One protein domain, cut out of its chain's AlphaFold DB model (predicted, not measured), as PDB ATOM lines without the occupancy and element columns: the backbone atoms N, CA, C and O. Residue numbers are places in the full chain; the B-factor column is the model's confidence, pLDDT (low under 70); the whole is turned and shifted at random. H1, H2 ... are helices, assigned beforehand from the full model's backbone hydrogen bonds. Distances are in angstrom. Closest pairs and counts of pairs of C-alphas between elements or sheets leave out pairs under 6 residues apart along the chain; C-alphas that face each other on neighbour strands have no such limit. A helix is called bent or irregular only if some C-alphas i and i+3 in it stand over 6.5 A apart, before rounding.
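This is residues 4 to 104 of the 391 residues of an uncharacterized protein of Synechococcus sp. (strain WH8020) (UniProt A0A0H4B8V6). The long first helix H1 and the last helix H6 cross in close contact, and two helical hairpins, H2 with H3 and H4 with H5, pack round this pair on different sides, H2 against H1 and H5 against H6. The printed part has 101 residues, with six named helices, H1 to H6 in chain order, and no named strand: all helix. It is compact and rounded, with a radius of gyration of the C-alphas of 12.1 A and spans of 33 by 30 by 24 A.

H1, residues 4 to 22, and H6, residues 89 to 103, touch at a steep tilt of 41 degrees, the same way; their closest C-alphas, Gly 13 and Phe 102, are 4.0 A apart. H2, residues 30 to 41, touches H1 with residues 36 to 41 alone, closest at the C-alphas of Leu 40 and Ile 12, 6.2 A. H3, residues 45 to 56, forms a hairpin with H2 at a shallow tilt of 29 degrees, and is irregular: C-alphas 46 and 49 are 7.2 A apart. H4, residues 58 to 64, and H5, residues 73 to 83, form a hairpin; their closest C-alphas, Gly 59 and Leu 79, are 5.7 A apart. H5 touches the hub H6, closest at the C-alphas of Leu 80 and Ile 92, 6.8 A. H1 is apart from H3 and H5. Every O i to N i+4 pair is within hydrogen-bond range in H1, H2, H5 and H6, against 6 of 8 in H3 and 1 of 3 in H4, where 3 of 4 O i to N i+3 pairs are.

H1 begins at C-alpha 4 (97.212, 113.032, 171.945) and spans 27.2 A. H2 spans 16.3 A, H3 17.6 A, H4 10.4 A and H5 15.5 A. H6 spans 20.5 A to C-alpha 103 (113.765, 121.548, 167.365).

The farthest C-alphas, Gly 25 and Pro 89, are 33.6 A apart. The printed part has no cut and no long link. Residues 24 to 28 have pLDDT under 70.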
ATOM      1  N   GLN A   4      97.540 111.785 171.261       87.94
ATOM      2  CA  GLN A   4      97.212 113.032 171.945       87.94
ATOM      3  C   GLN A   4      98.334 113.450 172.904       87.94
ATOM      4  O   GLN A   4      98.740 114.611 172.890       87.94
ATOM      5  N   GLU A   5      98.883 112.504 173.670       87.75
ATOM      6  CA  GLU A   5     100.033 112.744 174.550       87.75
ATOM      7  C   GLU A   5     101.279 113.154 173.762       87.75
ATOM      8  O   GLU A   5     101.945 114.118 174.135       87.75
ATOM      9  N   GLN A   6     101.550 112.493 172.632       89.75
ATOM     10  CA  GLN A   6     102.652 112.858 171.730       89.75
ATOM     11  C   GLN A   6     102.549 114.316 171.266       89.75
ATOM     12  O   GLN A   6     103.497 115.092 171.392       89.75
ATOM     13  N   ASN A   7     101.369 114.715 170.777       90.94
ATOM     14  CA  ASN A   7     101.122 116.085 170.328       90.94
ATOM     15  C   ASN A   7     101.289 117.104 171.462       90.94
ATOM     16  O   ASN A   7     101.768 118.212 171.227       90.94
ATOM     17  N   GLN A   8     100.906 116.739 172.685       91.69
ATOM     18  CA  GLN A   8     101.043 117.605 173.853       91.69
ATOM     19  C   GLN A   8     102.514 117.822 174.222       91.69
ATOM     20  O   GLN A   8     102.924 118.970 174.381       91.69
ATOM     21  N   TYR A   9     103.329 116.763 174.284       93.19
ATOM     22  CA  TYR A   9     104.764 116.898 174.566       93.19
ATOM     23  C   TYR A   9     105.489 117.700 173.490       93.19
ATOM     24  O   TYR A   9     106.252 118.617 173.804       93.19
ATOM     25  N   ARG A  10     105.163 117.453 172.221       94.38
ATOM     26  CA  ARG A  10     105.666 118.249 171.099       94.38
ATOM     27  C   ARG A  10     105.282 119.726 171.209       94.38
ATOM     28  O   ARG A  10     106.125 120.597 171.008       94.38
ATOM     29  N   ALA A  11     104.039 120.036 171.578       93.56
ATOM     30  CA  ALA A  11     103.606 121.418 171.779       93.56
ATOM     31  C   ALA A  11     104.363 122.106 172.931       93.56
ATOM     32  O   ALA A  11     104.731 123.275 172.808       93.56
ATOM     33  N   ILE A  12     104.633 121.386 174.023       93.19
ATOM     34  CA  ILE A  12     105.440 121.875 175.152       93.19
ATOM     35  C   ILE A  12     106.862 122.207 174.688       93.19
ATOM     36  O   ILE A  12     107.348 123.311 174.941       93.19
ATOM     37  N   GLY A  13     107.493 121.301 173.938       93.94
ATOM     38  CA  GLY A  13     108.807 121.524 173.338       93.94
ATOM     39  C   GLY A  13     108.859 122.777 172.466       93.94
ATOM     40  O   GLY A  13     109.744 123.617 172.633       93.94
ATOM     41  N   GLY A  14     107.866 122.954 171.591       94.12
ATOM     42  CA  GLY A  14     107.762 124.139 170.735       94.12
ATOM     43  C   GLY A  14     107.631 125.441 171.531       94.12
ATOM     44  O   GLY A  14     108.309 126.427 171.229       94.12
ATOM     45  N   ARG A  15     106.825 125.453 172.604       93.69
ATOM     46  CA  ARG A  15     106.705 126.617 173.504       93.69
ATOM     47  C   ARG A  15     108.022 126.928 174.205       93.69
ATOM     48  O   ARG A  15     108.415 128.092 174.250       93.69
ATOM     49  N   LEU A  16     108.730 125.905 174.688       91.19
ATOM     50  CA  LEU A  16     110.049 126.074 175.297       91.19
ATOM     51  C   LEU A  16     111.028 126.728 174.310       91.19
ATOM     52  O   LEU A  16     111.677 127.713 174.653       91.19
ATOM     53  N   ALA A  17     111.071 126.259 173.060       92.56
ATOM     54  CA  ALA A  17     111.912 126.848 172.019       92.56
ATOM     55  C   ALA A  17     111.573 128.320 171.737       92.56
ATOM     56  O   ALA A  17     112.470 129.142 171.544       92.56
ATOM     57  N   VAL A  18     110.287 128.686 171.728       91.62
ATOM     58  CA  VAL A  18     109.853 130.087 171.586       91.62
ATOM     59  C   VAL A  18     110.350 130.939 172.756       91.62
ATOM     60  O   VAL A  18     110.948 131.989 172.520       91.62
ATOM     61  N   VAL A  19     110.184 130.471 173.997       89.62
ATOM     62  CA  VAL A  19     110.633 131.197 175.198       89.62
ATOM     63  C   VAL A  19     112.148 131.420 175.186       89.62
ATOM     64  O   VAL A  19     112.605 132.526 175.484       89.62
ATOM     65  N   LEU A  20     112.936 130.410 174.801       87.50
ATOM     66  CA  LEU A  20     114.398 130.538 174.740       87.50
ATOM     67  C   LEU A  20     114.862 131.472 173.622       87.50
ATOM     68  O   LEU A  20     115.760 132.285 173.839       87.50
ATOM     69  N   ARG A  21     114.213 131.429 172.453       86.12
ATOM     70  CA  ARG A  21     114.530 132.335 171.337       86.12
ATOM     71  C   ARG A  21     114.183 133.790 171.635       86.12
ATOM     72  O   ARG A  21     114.915 134.679 171.208       86.12
ATOM     73  N   GLN A  22     113.096 134.045 172.358       84.81
ATOM     74  CA  GLN A  22     112.705 135.403 172.754       84.81
ATOM     75  C   GLN A  22     113.647 135.999 173.810       84.81
ATOM     76  O   GLN A  22     113.788 137.215 173.895       84.81
ATOM     77  N   ARG A  23     114.325 135.152 174.593       76.50
ATOM     78  CA  ARG A  23     115.210 135.546 175.698       76.50
ATOM     79  C   ARG A  23     116.694 135.320 175.379       76.50
ATOM     80  O   ARG A  23     117.441 134.879 176.256       76.50
ATOM     81  N   LYS A  24     117.128 135.608 174.141       62.16
ATOM     82  CA  LYS A  24     118.535 135.483 173.699       62.16
ATOM     83  C   LYS A  24     119.491 136.093 174.739       62.16
ATOM     84  O   LYS A  24     119.485 137.298 174.956       62.16
ATOM     85  N   GLY A  25     120.283 135.241 175.397       60.94
ATOM     86  CA  GLY A  25     121.301 135.623 176.389       60.94
ATOM     87  C   GLY A  25     120.850 135.704 177.857       60.94
ATOM     88  O   GLY A  25     121.703 135.791 178.733       60.94
ATOM     89  N   GLN A  26     119.548 135.629 178.171       59.78
ATOM     90  CA  GLN A  26     119.034 135.764 179.552       59.78
ATOM     91  C   GLN A  26     118.667 134.439 180.243       59.78
ATOM     92  O   GLN A  26     118.261 134.431 181.414       59.78
ATOM     93  N   VAL A  27     118.784 133.314 179.535       63.47
ATOM     94  CA  VAL A  27     118.491 131.970 180.061       63.47
ATOM     95  C   VAL A  27     119.786 131.172 180.217       63.47
ATOM     96  O   VAL A  27     119.911 130.060 179.725       63.47
ATOM     97  N   SER A  28     120.784 131.777 180.862       60.72
ATOM     98  CA  SER A  28     122.131 131.210 181.003       60.72
ATOM     99  C   SER A  28     122.278 130.195 182.141       60.72
ATOM    100  O   SER A  28     123.340 129.600 182.273       60.72
ATOM    101  N   SER A  29     121.250 129.977 182.972       78.06
ATOM    102  CA  SER A  29     121.331 129.017 184.079       78.06
ATOM    103  C   SER A  29     120.392 127.827 183.900       78.06
ATOM    104  O   SER A  29     119.200 127.981 183.611       78.06
ATOM    105  N   ALA A  30     120.923 126.630 184.162       76.69
ATOM    106  CA  ALA A  30     120.165 125.381 184.164       76.69
ATOM    107  C   ALA A  30     118.941 125.455 185.095       76.69
ATOM    108  O   ALA A  30     117.856 125.027 184.721       76.69
ATOM    109  N   ALA A  31     119.063 126.091 186.264       80.25
ATOM    110  CA  ALA A  31     117.946 126.274 187.197       80.25
ATOM    111  C   ALA A  31     116.771 127.065 186.589       80.25
ATOM    112  O   ALA A  31     115.607 126.760 186.850       80.25
ATOM    113  N   ARG A  32     117.052 128.063 185.741       83.44
ATOM    114  CA  ARG A  32     116.007 128.856 185.080       83.44
ATOM    115  C   ARG A  32     115.333 128.072 183.959       83.44
ATOM    116  O   ARG A  32     114.115 128.149 183.824       83.44
ATOM    117  N   LEU A  33     116.110 127.298 183.201       81.19
ATOM    118  CA  LEU A  33     115.584 126.349 182.217       81.19
ATOM    119  C   LEU A  33     114.664 125.322 182.876       81.19
ATOM    120  O   LEU A  33     113.563 125.098 182.388       81.19
ATOM    121  N   GLN A  34     115.080 124.769 184.016       83.75
ATOM    122  CA  GLN A  34     114.291 123.822 184.804       83.75
ATOM    123  C   GLN A  34     112.976 124.437 185.299       83.75
ATOM    124  O   GLN A  34     111.939 123.790 185.206       83.75
ATOM    125  N   ALA A  35     112.992 125.685 185.779       86.19
ATOM    126  CA  ALA A  35     111.781 126.368 186.228       86.19
ATOM    127  C   ALA A  35     110.787 126.615 185.079       86.19
ATOM    128  O   ALA A  35     109.599 126.349 185.231       86.19
ATOM    129  N   ILE A  36     111.271 127.067 183.915       86.88
ATOM    130  CA  ILE A  36     110.435 127.266 182.716       86.88
ATOM    131  C   ILE A  36     109.868 125.926 182.234       86.88
ATOM    132  O   ILE A  36     108.695 125.823 181.895       86.88
ATOM    133  N   ALA A  37     110.704 124.892 182.211       83.56
ATOM    134  CA  ALA A  37     110.310 123.540 181.846       83.56
ATOM    135  C   ALA A  37     109.229 122.973 182.785       83.56
ATOM    136  O   ALA A  37     108.264 122.383 182.306       83.56
ATOM    137  N   ALA A  38     109.362 123.187 184.097       86.50
ATOM    138  CA  ALA A  38     108.372 122.770 185.088       86.50
ATOM    139  C   ALA A  38     107.036 123.513 184.920       86.50
ATOM    140  O   ALA A  38     105.986 122.878 184.933       86.50
ATOM    141  N   ASP A  39     107.079 124.827 184.686       88.69
ATOM    142  CA  ASP A  39     105.888 125.653 184.441       88.69
ATOM    143  C   ASP A  39     105.122 125.197 183.184       88.69
ATOM    144  O   ASP A  39     103.900 125.073 183.188       88.69
ATOM    145  N   LEU A  40     105.846 124.844 182.115       86.75
ATOM    146  CA  LEU A  40     105.245 124.356 180.869       86.75
ATOM    147  C   LEU A  40     104.689 122.926 180.956       86.75
ATOM    148  O   LEU A  40     103.807 122.577 180.169       86.75
ATOM    149  N   LEU A  41     105.207 122.092 181.863       86.56
ATOM    150  CA  LEU A  41     104.710 120.729 182.078       86.56
ATOM    151  C   LEU A  41     103.383 120.698 182.853       86.56
ATOM    152  O   LEU A  41     102.623 119.739 182.690       86.56
ATOM    153  N   GLY A  42     103.089 121.725 183.659       86.69
ATOM    154  CA  GLY A  42     101.891 121.784 184.502       86.69
ATOM    155  C   GLY A  42     101.796 120.574 185.438       86.69
ATOM    156  O   GLY A  42     102.766 120.213 186.100       86.69
ATOM    157  N   ASP A  43     100.648 119.895 185.436       83.69
ATOM    158  CA  ASP A  43     100.370 118.751 186.320       83.69
ATOM    159  C   ASP A  43     101.112 117.452 185.934       83.69
ATOM    160  O   ASP A  43     100.941 116.412 186.570       83.69
ATOM    161  N   ARG A  44     101.952 117.469 184.888       81.50
ATOM    162  CA  ARG A  44     102.683 116.280 184.413       81.50
ATOM    163  C   ARG A  44     103.958 116.045 185.204       81.50
ATOM    164  O   ARG A  44     105.073 116.210 184.705       81.50
ATOM    165  N   THR A  45     103.784 115.600 186.441       83.00
ATOM    166  CA  THR A  45     104.893 115.359 187.366       83.00
ATOM    167  C   THR A  45     105.830 114.238 186.916       83.00
ATOM    168  O   THR A  45     107.004 114.241 187.278       83.00
ATOM    169  N   GLU A  46     105.346 113.313 186.083       86.62
ATOM    170  CA  GLU A  46     106.094 112.148 185.587       86.62
ATOM    171  C   GLU A  46     107.355 112.519 184.792       86.62
ATOM    172  O   GLU A  46     108.353 111.801 184.837       86.62
ATOM    173  N   LEU A  47     107.341 113.660 184.091       88.69
ATOM    174  CA  LEU A  47     108.481 114.127 183.298       88.69
ATOM    175  C   LEU A  47     109.335 115.175 184.005       88.69
ATOM    176  O   LEU A  47     110.364 115.556 183.456       88.69
ATOM    177  N   LEU A  48     108.978 115.618 185.213       90.06
ATOM    178  CA  LEU A  48     109.734 116.672 185.898       90.06
ATOM    179  C   LEU A  48     111.189 116.266 186.152       90.06
ATOM    180  O   LEU A  48     112.102 117.023 185.829       90.06
ATOM    181  N   VAL A  49     111.416 115.070 186.704       92.12
ATOM    182  CA  VAL A  49     112.775 114.578 186.988       92.12
ATOM    183  C   VAL A  49     113.556 114.295 185.696       92.12
ATOM    184  O   VAL A  49     114.644 114.858 185.554       92.12
ATOM    185  N   PRO A  50     113.021 113.529 184.720       93.31
ATOM    186  CA  PRO A  50     113.703 113.318 183.443       93.31
ATOM    187  C   PRO A  50     114.012 114.615 182.692       93.31
ATOM    188  O   PRO A  50     115.093 114.763 182.130       93.31
ATOM    189  N   LEU A  51     113.098 115.588 182.702       90.56
ATOM    190  CA  LEU A  51     113.303 116.864 182.021       90.56
ATOM    191  C   LEU A  51     114.350 117.722 182.733       90.56
ATOM    192  O   LEU A  51     115.164 118.362 182.070       90.56
ATOM    193  N   LYS A  52     114.376 117.706 184.071       91.00
ATOM    194  CA  LYS A  52     115.422 118.367 184.860       91.00
ATOM    195  C   LYS A  52     116.808 117.827 184.510       91.00
ATOM    196  O   LYS A  52     117.744 118.612 184.361       91.00
ATOM    197  N   ASP A  53     116.929 116.509 184.377       93.19
ATOM    198  CA  ASP A  53     118.163 115.855 183.945       93.19
ATOM    199  C   ASP A  53     118.517 116.241 182.500       93.19
ATOM    200  O   ASP A  53     119.604 116.764 182.267       93.19
ATOM    201  N   LEU A  54     117.567 116.126 181.559       93.44
ATOM    202  CA  LEU A  54     117.747 116.514 180.153       93.44
ATOM    203  C   LEU A  54     118.371 117.911 180.022       93.44
ATOM    204  O   LEU A  54     119.407 118.056 179.382       93.44
ATOM    205  N   VAL A  55     117.772 118.928 180.652       91.62
ATOM    206  CA  VAL A  55     118.230 120.325 180.520       91.62
ATOM    207  C   VAL A  55     119.529 120.628 181.270       91.62
ATOM    208  O   VAL A  55     120.095 121.701 181.085       91.62
ATOM    209  N   SER A  56     119.991 119.717 182.130       89.94
ATOM    210  CA  SER A  56     121.265 119.847 182.850       89.94
ATOM    211  C   SER A  56     122.432 119.195 182.106       89.94
ATOM    212  O   SER A  56     123.582 119.367 182.506       89.94
ATOM    213  N   ARG A  57     122.160 118.418 181.050       91.38
ATOM    214  CA  ARG A  57     123.196 117.721 180.286       91.38
ATOM    215  C   ARG A  57     123.876 118.669 179.293       91.38
ATOM    216  O   ARG A  57     123.173 119.377 178.572       91.38
ATOM    217  N   PRO A  58     125.212 118.598 179.130       87.69
ATOM    218  CA  PRO A  58     125.933 119.406 178.139       87.69
ATOM    219  C   PRO A  58     125.414 119.218 176.706       87.69
ATOM    220  O   PRO A  58     125.385 120.151 175.911       87.69
ATOM    221  N   GLY A  59     124.938 118.011 176.371       89.62
ATOM    222  CA  GLY A  59     124.350 117.731 175.059       89.62
ATOM    223  C   GLY A  59     123.090 118.550 174.760       89.62
ATOM    224  O   GLY A  59     122.817 118.832 173.595       89.62
ATOM    225  N   PHE A  60     122.344 118.978 175.784       91.81
ATOM    226  CA  PHE A  60     121.172 119.831 175.603       91.81
ATOM    227  C   PHE A  60     121.554 121.276 175.267       91.81
ATOM    228  O   PHE A  60     120.867 121.908 174.471       91.81
ATOM    229  N   GLU A  61     122.676 121.787 175.781       88.44
ATOM    230  CA  GLU A  61     123.163 123.135 175.448       88.44
ATOM    231  C   GLU A  61     123.410 123.287 173.940       88.44
ATOM    232  O   GLU A  61     123.018 124.289 173.340       88.44
ATOM    233  N   LEU A  62     123.935 122.241 173.294       89.25
ATOM    234  CA  LEU A  62     124.119 122.192 171.837       89.25
ATOM    235  C   LEU A  62     122.792 122.254 171.062       89.25
ATOM    236  O   LEU A  62     122.757 122.702 169.913       89.25
ATOM    237  N   LEU A  63     121.692 121.798 171.669       92.00
ATOM    238  CA  LEU A  63     120.356 121.882 171.080       92.00
ATOM    239  C   LEU A  63     119.743 123.270 171.243       92.00
ATOM    240  O   LEU A  63     118.959 123.677 170.386       92.00
ATOM    241  N   VAL A  64     120.100 124.014 172.295       90.69
ATOM    242  CA  VAL A  64     119.564 125.361 172.545       90.69
ATOM    243  C   VAL A  64     119.872 126.305 171.383       90.69
ATOM    244  O   VAL A  64     118.989 127.045 170.950       90.69
ATOM    245  N   GLU A  65     121.070 126.222 170.796       88.06
ATOM    246  CA  GLU A  65     121.438 127.005 169.602       88.06
ATOM    247  C   GLU A  65     120.597 126.654 168.361       88.06
ATOM    248  O   GLU A  65     120.479 127.450 167.426       88.06
ATOM    249  N   LYS A  66     119.993 125.462 168.352       90.94
ATOM    250  CA  LYS A  66     119.206 124.907 167.246       90.94
ATOM    251  C   LYS A  66     117.698 124.946 167.508       90.94
ATOM    252  O   LYS A  66     116.937 124.419 166.692       90.94
ATOM    253  N   ALA A  67     117.258 125.571 168.600       92.25
ATOM    254  CA  ALA A  67     115.855 125.651 168.987       92.25
ATOM    255  C   ALA A  67     114.982 126.214 167.849       92.25
ATOM    256  O   ALA A  67     115.224 127.310 167.337       92.25
ATOM    257  N   GLY A  68     113.958 125.458 167.453       91.12
ATOM    258  CA  GLY A  68     113.010 125.806 166.396       91.12
ATOM    259  C   GLY A  68     113.637 126.059 165.023       91.12
ATOM    260  O   GLY A  68     113.175 126.950 164.313       91.12
ATOM    261  N   SER A  69     114.730 125.363 164.694       91.38
ATOM    262  CA  SER A  69     115.451 125.528 163.422       91.38
ATOM    263  C   SER A  69     115.193 124.422 162.395       91.38
ATOM    264  O   SER A  69     115.739 124.491 161.297       91.38
ATOM    265  N   GLY A  70     114.448 123.373 162.753       90.81
ATOM    266  CA  GLY A  70     114.281 122.162 161.946       90.81
ATOM    267  C   GLY A  70     115.548 121.303 161.836       90.81
ATOM    268  O   GLY A  70     115.602 120.380 161.026       90.81
ATOM    269  N   ARG A  71     116.596 121.595 162.621       89.31
ATOM    270  CA  ARG A  71     117.907 120.915 162.591       89.31
ATOM    271  C   ARG A  71     118.259 120.343 163.966       89.31
ATOM    272  O   ARG A  71     117.608 120.642 164.956       89.31
ATOM    273  N   GLY A  72     119.322 119.538 164.035       90.69
ATOM    274  CA  GLY A  72     119.815 118.969 165.301       90.69
ATOM    275  C   GLY A  72     119.424 117.511 165.560       90.69
ATOM    276  O   GLY A  72     119.439 117.062 166.701       90.69
ATOM    277  N   VAL A  73     119.061 116.759 164.513       92.12
ATOM    278  CA  VAL A  73     118.650 115.344 164.620       92.12
ATOM    279  C   VAL A  73     119.747 114.470 165.235       92.12
ATOM    280  O   VAL A  73     119.446 113.578 166.026       92.12
ATOM    281  N   VAL A  74     121.012 114.728 164.891       89.50
ATOM    282  CA  VAL A  74     122.157 113.951 165.387       89.50
ATOM    283  C   VAL A  74     122.367 114.203 166.879       89.50
ATOM    284  O   VAL A  74     122.418 113.250 167.652       89.50
ATOM    285  N   GLU A  75     122.412 115.468 167.300       93.50
ATOM    286  CA  GLU A  75     122.583 115.829 168.710       93.50
ATOM    287  C   GLU A  75     121.403 115.356 169.563       93.50
ATOM    288  O   GLU A  75     121.605 114.830 170.656       93.50
ATOM    289  N   ARG A  76     120.177 115.444 169.033       95.25
ATOM    290  CA  ARG A  76     118.976 114.887 169.665       95.25
ATOM    291  C   ARG A  76     119.123 113.387 169.905       95.25
ATOM    292  O   ARG A  76     118.870 112.927 171.013       95.25
ATOM    293  N   ARG A  77     119.497 112.616 168.875       93.44
ATOM    294  CA  ARG A  77     119.653 111.155 168.986       93.44
ATOM    295  C   ARG A  77     120.730 110.785 170.002       93.44
ATOM    296  O   ARG A  77     120.487 109.913 170.824       93.44
ATOM    297  N   ALA A  78     121.871 111.470 169.976       91.31
ATOM    298  CA  ALA A  78     122.948 111.233 170.932       91.31
ATOM    299  C   ALA A  78     122.510 111.522 172.380       91.31
ATOM    300  O   ALA A  78     122.783 110.722 173.272       91.31
ATOM    301  N   LEU A  79     121.793 112.629 172.606       95.38
ATOM    302  CA  LEU A  79     121.289 113.007 173.928       95.38
ATOM    303  C   LEU A  79     120.272 111.994 174.475       95.38
ATOM    304  O   LEU A  79     120.363 111.605 175.636       95.38
ATOM    305  N   LEU A  80     119.321 111.551 173.649       95.69
ATOM    306  CA  LEU A  80     118.301 110.589 174.073       95.69
ATOM    307  C   LEU A  80     118.893 109.193 174.314       95.69
ATOM    308  O   LEU A  80     118.564 108.577 175.324       95.69
ATOM    309  N   ALA A  81     119.830 108.742 173.473       93.94
ATOM    310  CA  ALA A  81     120.522 107.461 173.652       93.94
ATOM    311  C   ALA A  81     121.322 107.393 174.969       93.94
ATOM    312  O   ALA A  81     121.437 106.337 175.592       93.94
ATOM    313  N   ASP A  82     121.868 108.521 175.429       90.94
ATOM    314  CA  ASP A  82     122.542 108.600 176.728       90.94
ATOM    315  C   ASP A  82     121.547 108.474 177.903       90.94
ATOM    316  O   ASP A  82     121.831 107.842 178.924       90.94
ATOM    317  N   MET A  83     120.335 109.012 177.739       95.12
ATOM    318  CA  MET A  83     119.268 108.953 178.745       95.12
ATOM    319  C   MET A  83     118.548 107.599 178.809       95.12
ATOM    320  O   MET A  83     118.055 107.228 179.878       95.12
ATOM    321  N   GLU A  84     118.532 106.828 177.719       95.19
ATOM    322  CA  GLU A  84     117.945 105.474 177.651       95.19
ATOM    323  C   GLU A  84     118.520 104.505 178.693       95.19
ATOM    324  O   GLU A  84     117.876 103.528 179.064       95.19
ATOM    325  N   ARG A  85     119.713 104.788 179.224       92.00
ATOM    326  CA  ARG A  85     120.337 103.986 180.288       92.00
ATOM    327  C   ARG A  85     119.657 104.132 181.649       92.00
ATOM    328  O   ARG A  85     119.853 103.282 182.510       92.00
ATOM    329  N   THR A  86     118.933 105.230 181.863       94.31
ATOM    330  CA  THR A  86     118.380 105.609 183.177       94.31
ATOM    331  C   THR A  86     116.855 105.595 183.189       94.31
ATOM    332  O   THR A  86     116.254 105.270 184.210       94.31
ATOM    333  N   TYR A  87     116.219 105.937 182.067       95.62
ATOM    334  CA  TYR A  87     114.767 106.094 181.991       95.62
ATOM    335  C   TYR A  87     114.106 105.002 181.157       95.62
ATOM    336  O   TYR A  87     114.699 104.431 180.247       95.62
ATOM    337  N   SER A  88     112.838 104.724 181.463       96.06
ATOM    338  CA  SER A  88     112.061 103.728 180.730       96.06
ATOM    339  C   SER A  88     111.791 104.173 179.282       96.06
ATOM    340  O   SER A  88     111.700 105.376 179.011       96.06
ATOM    341  N   PRO A  89     111.552 103.232 178.350       93.19
ATOM    342  CA  PRO A  89     111.231 103.565 176.960       93.19
ATOM    343  C   PRO A  89     110.032 104.514 176.811       93.19
ATOM    344  O   PRO A  89     110.003 105.354 175.918       93.19
ATOM    345  N   ALA A  90     109.043 104.423 177.708       92.81
ATOM    346  CA  ALA A  90     107.886 105.317 177.701       92.81
ATOM    347  C   ALA A  90     108.279 106.782 177.968       92.81
ATOM    348  O   ALA A  90     107.791 107.679 177.281       92.81
ATOM    349  N   VAL A  91     109.189 107.010 178.920       94.38
ATOM    350  CA  VAL A  91     109.724 108.341 179.239       94.38
ATOM    351  C   VAL A  91     110.587 108.856 178.093       94.38
ATOM    352  O   VAL A  91     110.434 110.007 177.697       94.38
ATOM    353  N   ILE A  92     111.442 108.008 177.514       95.88
ATOM    354  CA  ILE A  92     112.292 108.388 176.377       95.88
ATOM    355  C   ILE A  92     111.451 108.810 175.172       95.88
ATOM    356  O   ILE A  92     111.723 109.858 174.599       95.88
ATOM    357  N   ASN A  93     110.380 108.084 174.844       94.06
ATOM    358  CA  ASN A  93     109.483 108.473 173.752       94.06
ATOM    359  C   ASN A  93     108.790 109.821 174.016       94.06
ATOM    360  O   ASN A  93     108.585 110.613 173.097       94.06
ATOM    361  N   ALA A  94     108.428 110.106 175.270       94.06
ATOM    362  CA  ALA A  94     107.846 111.394 175.641       94.06
ATOM    363  C   ALA A  94     108.871 112.539 175.544       94.06
ATOM    364  O   ALA A  94     108.556 113.614 175.027       94.06
ATOM    365  N   LEU A  95     110.111 112.297 175.987       95.19
ATOM    366  CA  LEU A  95     111.226 113.229 175.815       95.19
ATOM    367  C   LEU A  95     111.568 113.428 174.335       95.19
ATOM    368  O   LEU A  95     111.855 114.553 173.937       95.19
ATOM    369  N   GLU A  96     111.489 112.387 173.506       96.00
ATOM    370  CA  GLU A  96     111.708 112.502 172.067       96.00
ATOM    371  C   GLU A  96     110.691 113.448 171.430       96.00
ATOM    372  O   GLU A  96     111.090 114.361 170.709       96.00
ATOM    373  N   GLU A  97     109.396 113.297 171.720       95.75
ATOM    374  CA  GLU A  97     108.379 114.209 171.185       95.75
ATOM    375  C   GLU A  97     108.574 115.646 171.665       95.75
ATOM    376  O   GLU A  97     108.456 116.585 170.872       95.75
ATOM    377  N   LEU A  98     108.948 115.829 172.934       95.56
ATOM    378  CA  LEU A  98     109.292 117.141 173.469       95.56
ATOM    379  C   LEU A  98     110.480 117.753 172.719       95.56
ATOM    380  O   LEU A  98     110.384 118.883 172.244       95.56
ATOM    381  N   VAL A  99     111.582 117.021 172.544       95.94
ATOM    382  CA  VAL A  99     112.762 117.547 171.838       95.94
ATOM    383  C   VAL A  99     112.483 117.732 170.340       95.94
ATOM    384  O   VAL A  99     112.961 118.693 169.739       95.94
ATOM    385  N   ASN A 100     111.646 116.893 169.729       96.31
ATOM    386  CA  ASN A 100     111.189 117.069 168.350       96.31
ATOM    387  C   ASN A 100     110.413 118.372 168.168       96.31
ATOM    388  O   ASN A 100     110.645 119.089 167.198       96.31
ATOM    389  N   GLY A 101     109.518 118.690 169.104       96.00
ATOM    390  CA  GLY A 101     108.823 119.972 169.131       96.00
ATOM    391  C   GLY A 101     109.759 121.145 169.394       96.00
ATOM    392  O   GLY A 101     109.642 122.183 168.753       96.00
ATOM    393  N   PHE A 102     110.729 120.966 170.291       95.75
ATOM    394  CA  PHE A 102     111.741 121.975 170.599       95.75
ATOM    395  C   PHE A 102     112.608 122.337 169.390       95.75
ATOM    396  O   PHE A 102     112.936 123.503 169.177       95.75
ATOM    397  N   LEU A 103     112.966 121.351 168.573       96.00
ATOM    398  CA  LEU A 103     113.765 121.548 167.365       96.00
ATOM    399  C   LEU A 103     112.925 121.887 166.129       96.00
ATOM    400  O   LEU A 103     113.508 122.219 165.104       96.00
ATOM    401  N   ASP A 104     111.594 121.842 166.226       95.19
ATOM    402  CA  ASP A 104     110.660 121.981 165.100       95.19
ATOM    403  C   ASP A 104     110.912 120.953 163.976       95.19
ATOM    404  O   ASP A 104     110.912 121.256 162.787       95.19
TER     405      ASP A 104